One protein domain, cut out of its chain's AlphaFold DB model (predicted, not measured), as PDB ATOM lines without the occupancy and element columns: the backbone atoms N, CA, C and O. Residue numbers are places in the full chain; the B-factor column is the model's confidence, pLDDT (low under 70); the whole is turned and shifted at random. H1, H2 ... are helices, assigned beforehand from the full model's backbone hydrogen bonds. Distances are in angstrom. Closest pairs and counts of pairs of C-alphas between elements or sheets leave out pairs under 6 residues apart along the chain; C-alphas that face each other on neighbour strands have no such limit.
ATOM      1  N   CYS A  39      18.069 -16.314 -33.505       84.62
ATOM      2  CA  CYS A  39      18.741 -17.578 -33.203       84.62
ATOM      3  C   CYS A  39      17.853 -18.812 -33.450       84.62
ATOM      4  O   CYS A  39      18.383 -19.883 -33.736       84.62
ATOM      5  N   ASP A  40      16.527 -18.675 -33.377       87.19
ATOM      6  CA  ASP A  40      15.582 -19.770 -33.600       87.19
ATOM      7  C   ASP A  40      15.182 -19.870 -35.081       87.19
ATOM      8  O   ASP A  40      15.123 -20.978 -35.617       87.19
ATOM      9  N   LEU A  41      15.078 -18.733 -35.782       87.19
ATOM     10  CA  LEU A  41      14.998 -18.700 -37.247       87.19
ATOM     11  C   LEU A  41      16.250 -19.322 -37.902       87.19
ATOM     12  O   LEU A  41      16.128 -20.142 -38.809       87.19
ATOM     13  N   ASN A  42      17.455 -19.012 -37.413       85.19
ATOM     14  CA  ASN A  42      18.708 -19.564 -37.948       85.19
ATOM     15  C   ASN A  42      18.853 -21.079 -37.657       85.19
ATOM     16  O   ASN A  42      19.245 -21.846 -38.537       85.19
ATOM     17  N   LYS A  43      18.427 -21.563 -36.475       83.94
ATOM     18  CA  LYS A  43      18.267 -23.017 -36.228       83.94
ATOM     19  C   LYS A  43      17.291 -23.656 -37.216       83.94
ATOM     20  O   LYS A  43      17.544 -24.758 -37.692       83.94
ATOM     21  N   HIS A  44      16.183 -22.982 -37.516       84.75
ATOM     22  CA  HIS A  44      15.176 -23.501 -38.431       84.75
ATOM     23  C   HIS A  44      15.650 -23.529 -39.893       84.75
ATOM     24  O   HIS A  44      15.412 -24.533 -40.563       84.75
ATOM     25  N   TYR A  45      16.381 -22.522 -40.384       82.12
ATOM     26  CA  TYR A  45      16.942 -22.552 -41.744       82.12
ATOM     27  C   TYR A  45      17.803 -23.800 -41.994       82.12
ATOM     28  O   TYR A  45      17.694 -24.418 -43.055       82.12
ATOM     29  N   LYS A  46      18.543 -24.260 -40.977       76.94
ATOM     30  CA  LYS A  46      19.329 -25.505 -41.039       76.94
ATOM     31  C   LYS A  46      18.489 -26.772 -41.250       76.94
ATOM     32  O   LYS A  46      19.042 -27.798 -41.617       76.94
ATOM     33  N   THR A  47      17.166 -26.728 -41.056       73.38
ATOM     34  CA  THR A  47      16.267 -27.864 -41.345       73.38
ATOM     35  C   THR A  47      15.889 -27.995 -42.825       73.38
ATOM     36  O   THR A  47      15.456 -29.075 -43.232       73.38
ATOM     37  N   HIS A  48      16.100 -26.944 -43.630       77.12
ATOM     38  CA  HIS A  48      15.931 -26.977 -45.092       77.12
ATOM     39  C   HIS A  48      17.207 -27.449 -45.793       77.12
ATOM     40  O   HIS A  48      17.141 -28.263 -46.711       77.12
ATOM     41  N   SER A  49      18.379 -27.023 -45.312       71.31
ATOM     42  CA  SER A  49      19.664 -27.585 -45.738       71.31
ATOM     43  C   SER A  49      19.808 -29.022 -45.223       71.31
ATOM     44  O   SER A  49      20.175 -29.239 -44.069       71.31
ATOM     45  N   ARG A  50      19.536 -30.018 -46.074       77.12
ATOM     46  CA  ARG A  50      19.632 -31.454 -45.742       77.12
ATOM     47  C   ARG A  50      20.733 -32.160 -46.559       77.12
ATOM     48  O   ARG A  50      20.414 -33.073 -47.320       77.12
ATOM     49  N   PRO A  51      22.010 -31.728 -46.466       79.69
ATOM     50  CA  PRO A  51      23.069 -32.191 -47.367       79.69
ATOM     51  C   PRO A  51      23.489 -33.646 -47.117       79.69
ATOM     52  O   PRO A  51      23.928 -34.324 -48.041       79.69
ATOM     53  N   PHE A  52      23.344 -34.146 -45.886       84.50
ATOM     54  CA  PHE A  52      23.786 -35.488 -45.509       84.50
ATOM     55  C   PHE A  52      22.773 -36.527 -45.990       84.50
ATOM     56  O   PHE A  52      21.760 -36.758 -45.334       84.50
ATOM     57  N   LYS A  53      23.014 -37.128 -47.154       87.38
ATOM     58  CA  LYS A  53      22.186 -38.201 -47.726       87.38
ATOM     59  C   LYS A  53      22.664 -39.576 -47.263       87.38
ATOM     60  O   LYS A  53      23.811 -39.734 -46.856       87.38
ATOM     61  N   CYS A  54      21.781 -40.573 -47.314       87.94
ATOM     62  CA  CYS A  54      22.204 -41.967 -47.161       87.94
ATOM     63  C   CYS A  54      23.195 -42.344 -48.291       87.94
ATOM     64  O   CYS A  54      23.115 -41.747 -49.366       87.94
ATOM     65  N   PRO A  55      24.119 -43.302 -48.082       84.44
ATOM     66  CA  PRO A  55      24.888 -43.903 -49.173       84.44
ATOM     67  C   PRO A  55      24.232 -45.174 -49.746       84.44
ATOM     68  O   PRO A  55      24.607 -45.610 -50.828       84.44
ATOM     69  N   VAL A  56      23.282 -45.789 -49.028       80.44
ATOM     70  CA  VAL A  56      22.709 -47.098 -49.389       80.44
ATOM     71  C   VAL A  56      21.583 -46.953 -50.427       80.44
ATOM     72  O   VAL A  56      20.534 -46.388 -50.085       80.44
ATOM     73  N   PRO A  57      21.733 -47.492 -51.656       77.06
ATOM     74  CA  PRO A  57      20.683 -47.448 -52.672       77.06
ATOM     75  C   PRO A  57      19.415 -48.168 -52.189       77.06
ATOM     76  O   PRO A  57      19.475 -49.147 -51.449       77.06
ATOM     77  N   GLY A  58      18.246 -47.642 -52.560       78.19
ATOM     78  CA  GLY A  58      16.947 -48.113 -52.058       78.19
ATOM     79  C   GLY A  58      16.556 -47.590 -50.665       78.19
ATOM     80  O   GLY A  58      15.416 -47.772 -50.237       78.19
ATOM     81  N   CYS A  59      17.435 -46.884 -49.944       83.50
ATOM     82  CA  CYS A  59      17.055 -46.253 -48.681       83.50
ATOM     83  C   CYS A  59      16.177 -45.005 -48.896       83.50
ATOM     84  O   CYS A  59      16.567 -44.060 -49.579       83.50
ATOM     85  N   LYS A  60      15.041 -44.914 -48.186       80.19
ATOM     86  CA  LYS A  60      14.095 -43.771 -48.200       80.19
ATOM     87  C   LYS A  60      14.706 -42.398 -47.841       80.19
ATOM     88  O   LYS A  60      14.061 -41.362 -47.998       80.19
ATOM     89  N   PHE A  61      15.936 -42.369 -47.332       80.69
ATOM     90  CA  PHE A  61      16.669 -41.149 -46.987       80.69
ATOM     91  C   PHE A  61      17.831 -40.832 -47.950       80.69
ATOM     92  O   PHE A  61      18.536 -39.846 -47.735       80.69
ATOM     93  N   GLN A  62      17.999 -41.607 -49.028       82.06
ATOM     94  CA  GLN A  62      18.882 -41.281 -50.155       82.06
ATOM     95  C   GLN A  62      18.491 -39.932 -50.775       82.06
ATOM     96  O   GLN A  62      19.307 -39.027 -50.916       82.06
ATOM     97  N   GLU A  63      17.203 -39.764 -51.077       72.19
ATOM     98  CA  GLU A  63      16.648 -38.531 -51.641       72.19
ATOM     99  C   GLU A  63      16.507 -37.442 -50.573       72.19
ATOM    100  O   GLU A  63      16.881 -36.287 -50.784       72.19
ATOM    101  N   ARG A  64      15.968 -37.823 -49.407       76.94
ATOM    102  CA  ARG A  64      15.471 -36.882 -48.394       76.94
ATOM    103  C   ARG A  64      16.558 -36.290 -47.490       76.94
ATOM    104  O   ARG A  64      16.347 -35.203 -46.959       76.94
ATOM    105  N   GLY A  65      17.663 -37.006 -47.271       81.94
ATOM    106  CA  GLY A  65      18.794 -36.599 -46.425       81.94
ATOM    107  C   GLY A  65      18.457 -36.166 -44.989       81.94
ATOM    108  O   GLY A  65      17.319 -36.283 -44.521       81.94
ATOM    109  N   TRP A  66      19.454 -35.621 -44.291       82.50
ATOM    110  CA  TRP A  66      19.368 -35.084 -42.932       82.50
ATOM    111  C   TRP A  66      20.062 -33.718 -42.800       82.50
ATOM    112  O   TRP A  66      21.044 -33.458 -43.498       82.50
ATOM    113  N   PRO A  67      19.611 -32.863 -41.860       81.25
ATOM    114  CA  PRO A  67      20.312 -31.636 -41.472       81.25
ATOM    115  C   PRO A  67      21.713 -31.850 -40.887       81.25
ATOM    116  O   PRO A  67      22.535 -30.938 -40.924       81.25
ATOM    117  N   THR A  68      21.989 -33.022 -40.297       79.00
ATOM    118  CA  THR A  68      23.275 -33.299 -39.640       79.00
ATOM    119  C   THR A  68      23.781 -34.717 -39.893       79.00
ATOM    120  O   THR A  68      23.027 -35.688 -39.861       79.00
ATOM    121  N   GLU A  69      25.096 -34.828 -40.058       83.00
ATOM    122  CA  GLU A  69      25.845 -36.078 -40.225       83.00
ATOM    123  C   GLU A  69      25.582 -37.095 -39.101       83.00
ATOM    124  O   GLU A  69      25.458 -38.292 -39.340       83.00
ATOM    125  N   LYS A  70      25.411 -36.619 -37.862       83.06
ATOM    126  CA  LYS A  70      25.145 -37.476 -36.694       83.06
ATOM    127  C   LYS A  70      23.799 -38.200 -36.777       83.06
ATOM    128  O   LYS A  70      23.641 -39.255 -36.168       83.06
ATOM    129  N   GLU A  71      22.834 -37.672 -37.529       83.50
ATOM    130  CA  GLU A  71      21.565 -38.363 -37.776       83.50
ATOM    131  C   GLU A  71      21.658 -39.386 -38.909       83.50
ATOM    132  O   GLU A  71      21.041 -40.447 -38.790       83.50
ATOM    133  N   LEU A  72      22.475 -39.110 -39.931       86.88
ATOM    134  CA  LEU A  72      22.867 -40.072 -40.965       86.88
ATOM    135  C   LEU A  72      23.605 -41.269 -40.345       86.88
ATOM    136  O   LEU A  72      23.167 -42.402 -40.515       86.88
ATOM    137  N   LEU A  73      24.660 -41.025 -39.559       84.06
ATOM    138  CA  LEU A  73      25.435 -42.063 -38.867       84.06
ATOM    139  C   LEU A  73      24.552 -42.919 -37.945       84.06
ATOM    140  O   LEU A  73      24.636 -44.147 -37.957       84.06
ATOM    141  N   ARG A  74      23.647 -42.283 -37.187       83.56
ATOM    142  CA  ARG A  74      22.661 -42.985 -36.352       83.56
ATOM    143  C   ARG A  74      21.728 -43.860 -37.194       83.56
ATOM    144  O   ARG A  74      21.510 -45.010 -36.835       83.56
ATOM    145  N   HIS A  75      21.199 -43.346 -38.309       85.38
ATOM    146  CA  HIS A  75      20.360 -44.130 -39.224       85.38
ATOM    147  C   HIS A  75      21.124 -45.314 -39.820       85.38
ATOM    148  O   HIS A  75      20.608 -46.427 -39.811       85.38
ATOM    149  N   GLN A  76      22.352 -45.101 -40.296       82.81
ATOM    150  CA  GLN A  76      23.193 -46.155 -40.861       82.81
ATOM    151  C   GLN A  76      23.442 -47.263 -39.830       82.81
ATOM    152  O   GLN A  76      23.227 -48.432 -40.131       82.81
ATOM    153  N   ASN A  77      23.753 -46.906 -38.581       81.06
ATOM    154  CA  ASN A  77      23.893 -47.870 -37.492       81.06
ATOM    155  C   ASN A  77      22.565 -48.569 -37.110       81.06
ATOM    156  O   ASN A  77      22.576 -49.758 -36.806       81.06
ATOM    157  N   ASP A  78      21.419 -47.877 -37.132       77.69
ATOM    158  CA  ASP A  78      20.104 -48.446 -36.772       77.69
ATOM    159  C   ASP A  78      19.454 -49.302 -37.886       77.69
ATOM    160  O   ASP A  78      18.535 -50.080 -37.601       77.69
ATOM    161  N   LYS A  79      19.838 -49.108 -39.160       75.12
ATOM    162  CA  LYS A  79      19.148 -49.674 -40.343       75.12
ATOM    163  C   LYS A  79      20.033 -50.410 -41.344       75.12
ATOM    164  O   LYS A  79      19.497 -51.183 -42.131       75.12
ATOM    165  N   HIS A  80      21.338 -50.170 -41.324       76.81
ATOM    166  CA  HIS A  80      22.309 -50.724 -42.268       76.81
ATOM    167  C   HIS A  80      23.533 -51.315 -41.541       76.81
ATOM    168  O   HIS A  80      24.612 -51.395 -42.117       76.81
ATOM    169  N   SER A  81      23.371 -51.722 -40.273       75.38
ATOM    170  CA  SER A  81      24.317 -52.599 -39.579       75.38
ATOM    171  C   SER A  81      23.813 -54.043 -39.623       75.38
ATOM    172  O   SER A  81      22.642 -54.315 -39.360       75.38
ATOM    173  N   GLU A  82      24.702 -54.971 -39.968       61.50
ATOM    174  CA  GLU A  82      24.372 -56.389 -40.181       61.50
ATOM    175  C   GLU A  82      24.259 -57.170 -38.858       61.50
ATOM    176  O   GLU A  82      23.594 -58.200 -38.786       61.50
ATOM    177  N   SER A  83      24.847 -56.645 -37.776       59.19
ATOM    178  CA  SER A  83      24.814 -57.217 -36.421       59.19
ATOM    179  C   SER A  83      24.407 -56.169 -35.360       59.19
ATOM    180  O   SER A  83      25.216 -55.751 -34.525       59.19
ATOM    181  N   PRO A  84      23.142 -55.696 -35.364       64.31
ATOM    182  CA  PRO A  84      22.683 -54.649 -34.454       64.31
ATOM    183  C   PRO A  84      22.700 -55.116 -32.990       64.31
ATOM    184  O   PRO A  84      21.991 -56.047 -32.605       64.31
ATOM    185  N   ARG A  85      23.483 -54.427 -32.149       66.81
ATOM    186  CA  ARG A  85      23.656 -54.751 -30.722       66.81
ATOM    187  C   ARG A  85      22.322 -54.700 -29.964       66.81
ATOM    188  O   ARG A  85      21.691 -53.647 -29.869       66.81
ATOM    189  N   VAL A  86      21.923 -55.832 -29.383       81.50
ATOM    190  CA  VAL A  86      20.741 -55.942 -28.516       81.50
ATOM    191  C   VAL A  86      21.124 -55.834 -27.041       81.50
ATOM    192  O   VAL A  86      22.011 -56.529 -26.553       81.50
ATOM    193  N   PHE A  87      20.422 -54.964 -26.323       85.00
ATOM    194  CA  PHE A  87      20.571 -54.731 -24.892       85.00
ATOM    195  C   PHE A  87      19.394 -55.400 -24.179       85.00
ATOM    196  O   PHE A  87      18.249 -54.970 -24.344       85.00
ATOM    197  N   ARG A  88      19.676 -56.468 -23.424       87.19
ATOM    198  CA  ARG A  88      18.704 -57.144 -22.549       87.19
ATOM    199  C   ARG A  88      18.616 -56.431 -21.199       87.19
ATOM    200  O   ARG A  88      19.586 -55.778 -20.803       87.19
ATOM    201  N   CYS A  89      17.489 -56.564 -20.503       89.38
ATOM    202  CA  CYS A  89      17.367 -56.142 -19.110       89.38
ATOM    203  C   CYS A  89      18.389 -56.885 -18.228       89.38
ATOM    204  O   CYS A  89      18.837 -57.986 -18.554       89.38
ATOM    205  N   ARG A  90      18.801 -56.251 -17.125       85.88
ATOM    206  CA  ARG A  90      19.754 -56.824 -16.157       85.88
ATOM    207  C   ARG A  90      19.061 -57.498 -14.966       85.88
ATOM    208  O   ARG A  90      19.725 -58.224 -14.236       85.88
ATOM    209  N   PHE A  91      17.762 -57.263 -14.787       83.06
ATOM    210  CA  PHE A  91      16.939 -57.868 -13.741       83.06
ATOM    211  C   PHE A  91      16.288 -59.155 -14.255       83.06
ATOM    212  O   PHE A  91      15.770 -59.189 -15.370       83.06
ATOM    213  N   GLN A  92      16.296 -60.204 -13.434       80.56
ATOM    214  CA  GLN A  92      15.504 -61.411 -13.664       80.56
ATOM    215  C   GLN A  92      14.237 -61.371 -12.792       80.56
ATOM    216  O   GLN A  92      14.303 -60.813 -11.695       80.56
ATOM    217  N   PRO A  93      13.105 -61.947 -13.239       78.81
ATOM    218  CA  PRO A  93      12.861 -62.542 -14.554       78.81
ATOM    219  C   PRO A  93      12.270 -61.506 -15.533       78.81
ATOM    220  O   PRO A  93      11.054 -61.392 -15.663       78.81
ATOM    221  N   CYS A  94      13.107 -60.717 -16.224       87.25
ATOM    222  CA  CYS A  94      12.626 -59.784 -17.246       87.25
ATOM    223  C   CYS A  94      13.268 -60.006 -18.620       87.25
ATOM    224  O   CYS A  94      14.409 -59.620 -18.875       87.25
ATOM    225  N   ASP A  95      12.468 -60.532 -19.547       86.19
ATOM    226  CA  ASP A  95      12.864 -60.813 -20.933       86.19
ATOM    227  C   ASP A  95      12.915 -59.571 -21.838       86.19
ATOM    228  O   ASP A  95      13.051 -59.683 -23.060       86.19
ATOM    229  N   TYR A  96      12.811 -58.359 -21.282       87.12
ATOM    230  CA  TYR A  96      12.831 -57.145 -22.088       87.12
ATOM    231  C   TYR A  96      14.172 -56.981 -22.813       87.12
ATOM    232  O   TYR A  96      15.238 -56.871 -22.200       87.12
ATOM    233  N   THR A  97      14.124 -56.900 -24.144       87.88
ATOM    234  CA  THR A  97      15.295 -56.622 -24.980       87.88
ATOM    235  C   THR A  97      15.024 -55.458 -25.924       87.88
ATOM    236  O   THR A  97      13.908 -55.251 -26.398       87.88
ATOM    237  N   SER A  98      16.052 -54.656 -26.207       84.81
ATOM    238  CA  SER A  98      15.923 -53.499 -27.095       84.81
ATOM    239  C   SER A  98      17.201 -53.232 -27.887       84.81
ATOM    240  O   SER A  98      18.311 -53.448 -27.411       84.81
ATOM    241  N   LYS A  99      17.062 -52.702 -29.108       76.75
ATOM    242  CA  LYS A  99      18.194 -52.367 -29.998       76.75
ATOM    243  C   LYS A  99      18.947 -51.082 -29.601       76.75
ATOM    244  O   LYS A  99      19.789 -50.604 -30.351       76.75
ATOM    245  N   ARG A 100      18.616 -50.475 -28.453       76.94
ATOM    246  CA  ARG A 100      19.247 -49.249 -27.941       76.94
ATOM    247  C   ARG A 100      19.318 -49.264 -26.421       76.94
ATOM    248  O   ARG A 100      18.289 -49.286 -25.751       76.94
ATOM    249  N   GLU A 101      20.531 -49.123 -25.898       83.50
ATOM    250  CA  GLU A 101      20.851 -49.068 -24.467       83.50
ATOM    251  C   GLU A 101      19.961 -48.099 -23.673       83.50
ATOM    252  O   GLU A 101      19.504 -48.426 -22.582       83.50
ATOM    253  N   SER A 102      19.653 -46.925 -24.238       82.38
ATOM    254  CA  SER A 102      18.806 -45.914 -23.596       82.38
ATOM    255  C   SER A 102      17.378 -46.394 -23.324       82.38
ATOM    256  O   SER A 102      16.758 -45.920 -22.378       82.38
ATOM    257  N   ASN A 103      16.851 -47.308 -24.145       86.94
ATOM    258  CA  ASN A 103      15.514 -47.867 -23.958       86.94
ATOM    259  C   ASN A 103      15.539 -48.967 -22.889       86.94
ATOM    260  O   ASN A 103      14.717 -48.945 -21.984       86.94
ATOM    261  N   CYS A 104      16.555 -49.841 -22.910       86.38
ATOM    262  CA  CYS A 104      16.796 -50.797 -21.824       86.38
ATOM    263  C   CYS A 104      16.943 -50.085 -20.465       86.38
ATOM    264  O   CYS A 104      16.243 -50.422 -19.515       86.38
ATOM    265  N   LYS A 105      17.760 -49.024 -20.392       87.75
ATOM    266  CA  LYS A 105      17.926 -48.208 -19.178       87.75
ATOM    267  C   LYS A 105      16.629 -47.522 -18.738       87.75
ATOM    268  O   LYS A 105      16.342 -47.525 -17.549       87.75
ATOM    269  N   GLN A 106      15.826 -46.981 -19.660       87.25
ATOM    270  CA  GLN A 106      14.532 -46.376 -19.316       87.25
ATOM    271  C   GLN A 106      13.495 -47.416 -18.855       87.25
ATOM    272  O   GLN A 106      12.675 -47.122 -17.990       87.25
ATOM    273  N   HIS A 107      13.527 -48.623 -19.415       89.38
ATOM    274  CA  HIS A 107      12.731 -49.748 -18.937       89.38
ATOM    275  C   HIS A 107      13.174 -50.169 -17.524       89.38
ATOM    276  O   HIS A 107      12.329 -50.279 -16.648       89.38
ATOM    277  N   MET A 108      14.477 -50.285 -17.249       89.75
ATOM    278  CA  MET A 108      14.987 -50.558 -15.895       89.75
ATOM    279  C   MET A 108      14.582 -49.461 -14.889       89.75
ATOM    280  O   MET A 108      14.125 -49.774 -13.793       89.75
ATOM    281  N   GLU A 109      14.684 -48.186 -15.281       89.69
ATOM    282  CA  GLU A 109      14.289 -47.008 -14.484       89.69
ATOM    283  C   GLU A 109      12.782 -47.004 -14.142       89.69
ATOM    284  O   GLU A 109      12.402 -46.536 -13.072       89.69
ATOM    285  N   LYS A 110      11.919 -47.555 -15.013       87.94
ATOM    286  CA  LYS A 110      10.450 -47.573 -14.841       87.94
ATOM    287  C   LYS A 110       9.874 -48.864 -14.258       87.94
ATOM    288  O   LYS A 110       8.972 -48.800 -13.435       87.94
ATOM    289  N   ASN A 111      10.333 -50.020 -14.730       84.75
ATOM    290  CA  ASN A 111       9.761 -51.335 -14.425       84.75
ATOM    291  C   ASN A 111      10.485 -52.051 -13.273       84.75
ATOM    292  O   ASN A 111       9.937 -52.997 -12.719       84.75
ATOM    293  N   HIS A 112      11.698 -51.612 -12.918       86.75
ATOM    294  CA  HIS A 112      12.516 -52.205 -11.851       86.75
ATOM    295  C   HIS A 112      13.040 -51.162 -10.850       86.75
ATOM    296  O   HIS A 112      13.974 -51.439 -10.103       86.75
ATOM    297  N   GLY A 113      12.488 -49.940 -10.865       82.81
ATOM    298  CA  GLY A 113      12.874 -48.848  -9.960       82.81
ATOM    299  C   GLY A 113      14.350 -48.435 -10.036       82.81
ATOM    300  O   GLY A 113      14.862 -47.809  -9.109       82.81
TER     301      GLY A 113
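This is residues 39 to 113 of the 965 residues of the protein "C2H2-type domain-containing protein" of Magnaporthiopsis poae (strain ATCC 64411 / 73-15) (UniProt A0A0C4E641). Look for a flat, open chain of separate helices: H3 lies in the middle, H2 with its loop at one end, H4 beside the looped stretch 87 to 98 at the other, and residues 39 to 44 of H1 stick out. The 75 printed residues include four named helices, H1, H2, H3, H4 in order, and no named strand; the class is all helix, with 33 residues in them. It is only just extended, close to loose: radius of gyration of the C-alphas 17.1 A, spans 47 by 35 by 14 A.

Start at H3, residues 69 to 79; it is apart from H2, residues 61 to 64, H4, residues 101 to 111, and H1, residues 39 to 45, which are also apart from one another. Residues 87 to 88 pair antiparallel with 97 to 98. In H1, H3 and H4 every O i to N i+4 pair is within hydrogen-bond range; H2 is too short for one.

Find C-alpha 69 at (25.845, -36.078, -40.225); H3 runs 15.2 A from there. H4 runs 15.1 A to C-alpha 111 at (9.761, -51.335, -14.425). H1 measures 10.0 A, H2 4.6 A.

The farthest C-alphas, of Leu 41 and Pro 93, are 49.4 A apart. The printed part has no cut. Links H1 to H2 and H3 to H4 are long. Residues 82 to 85 have pLDDT under 70.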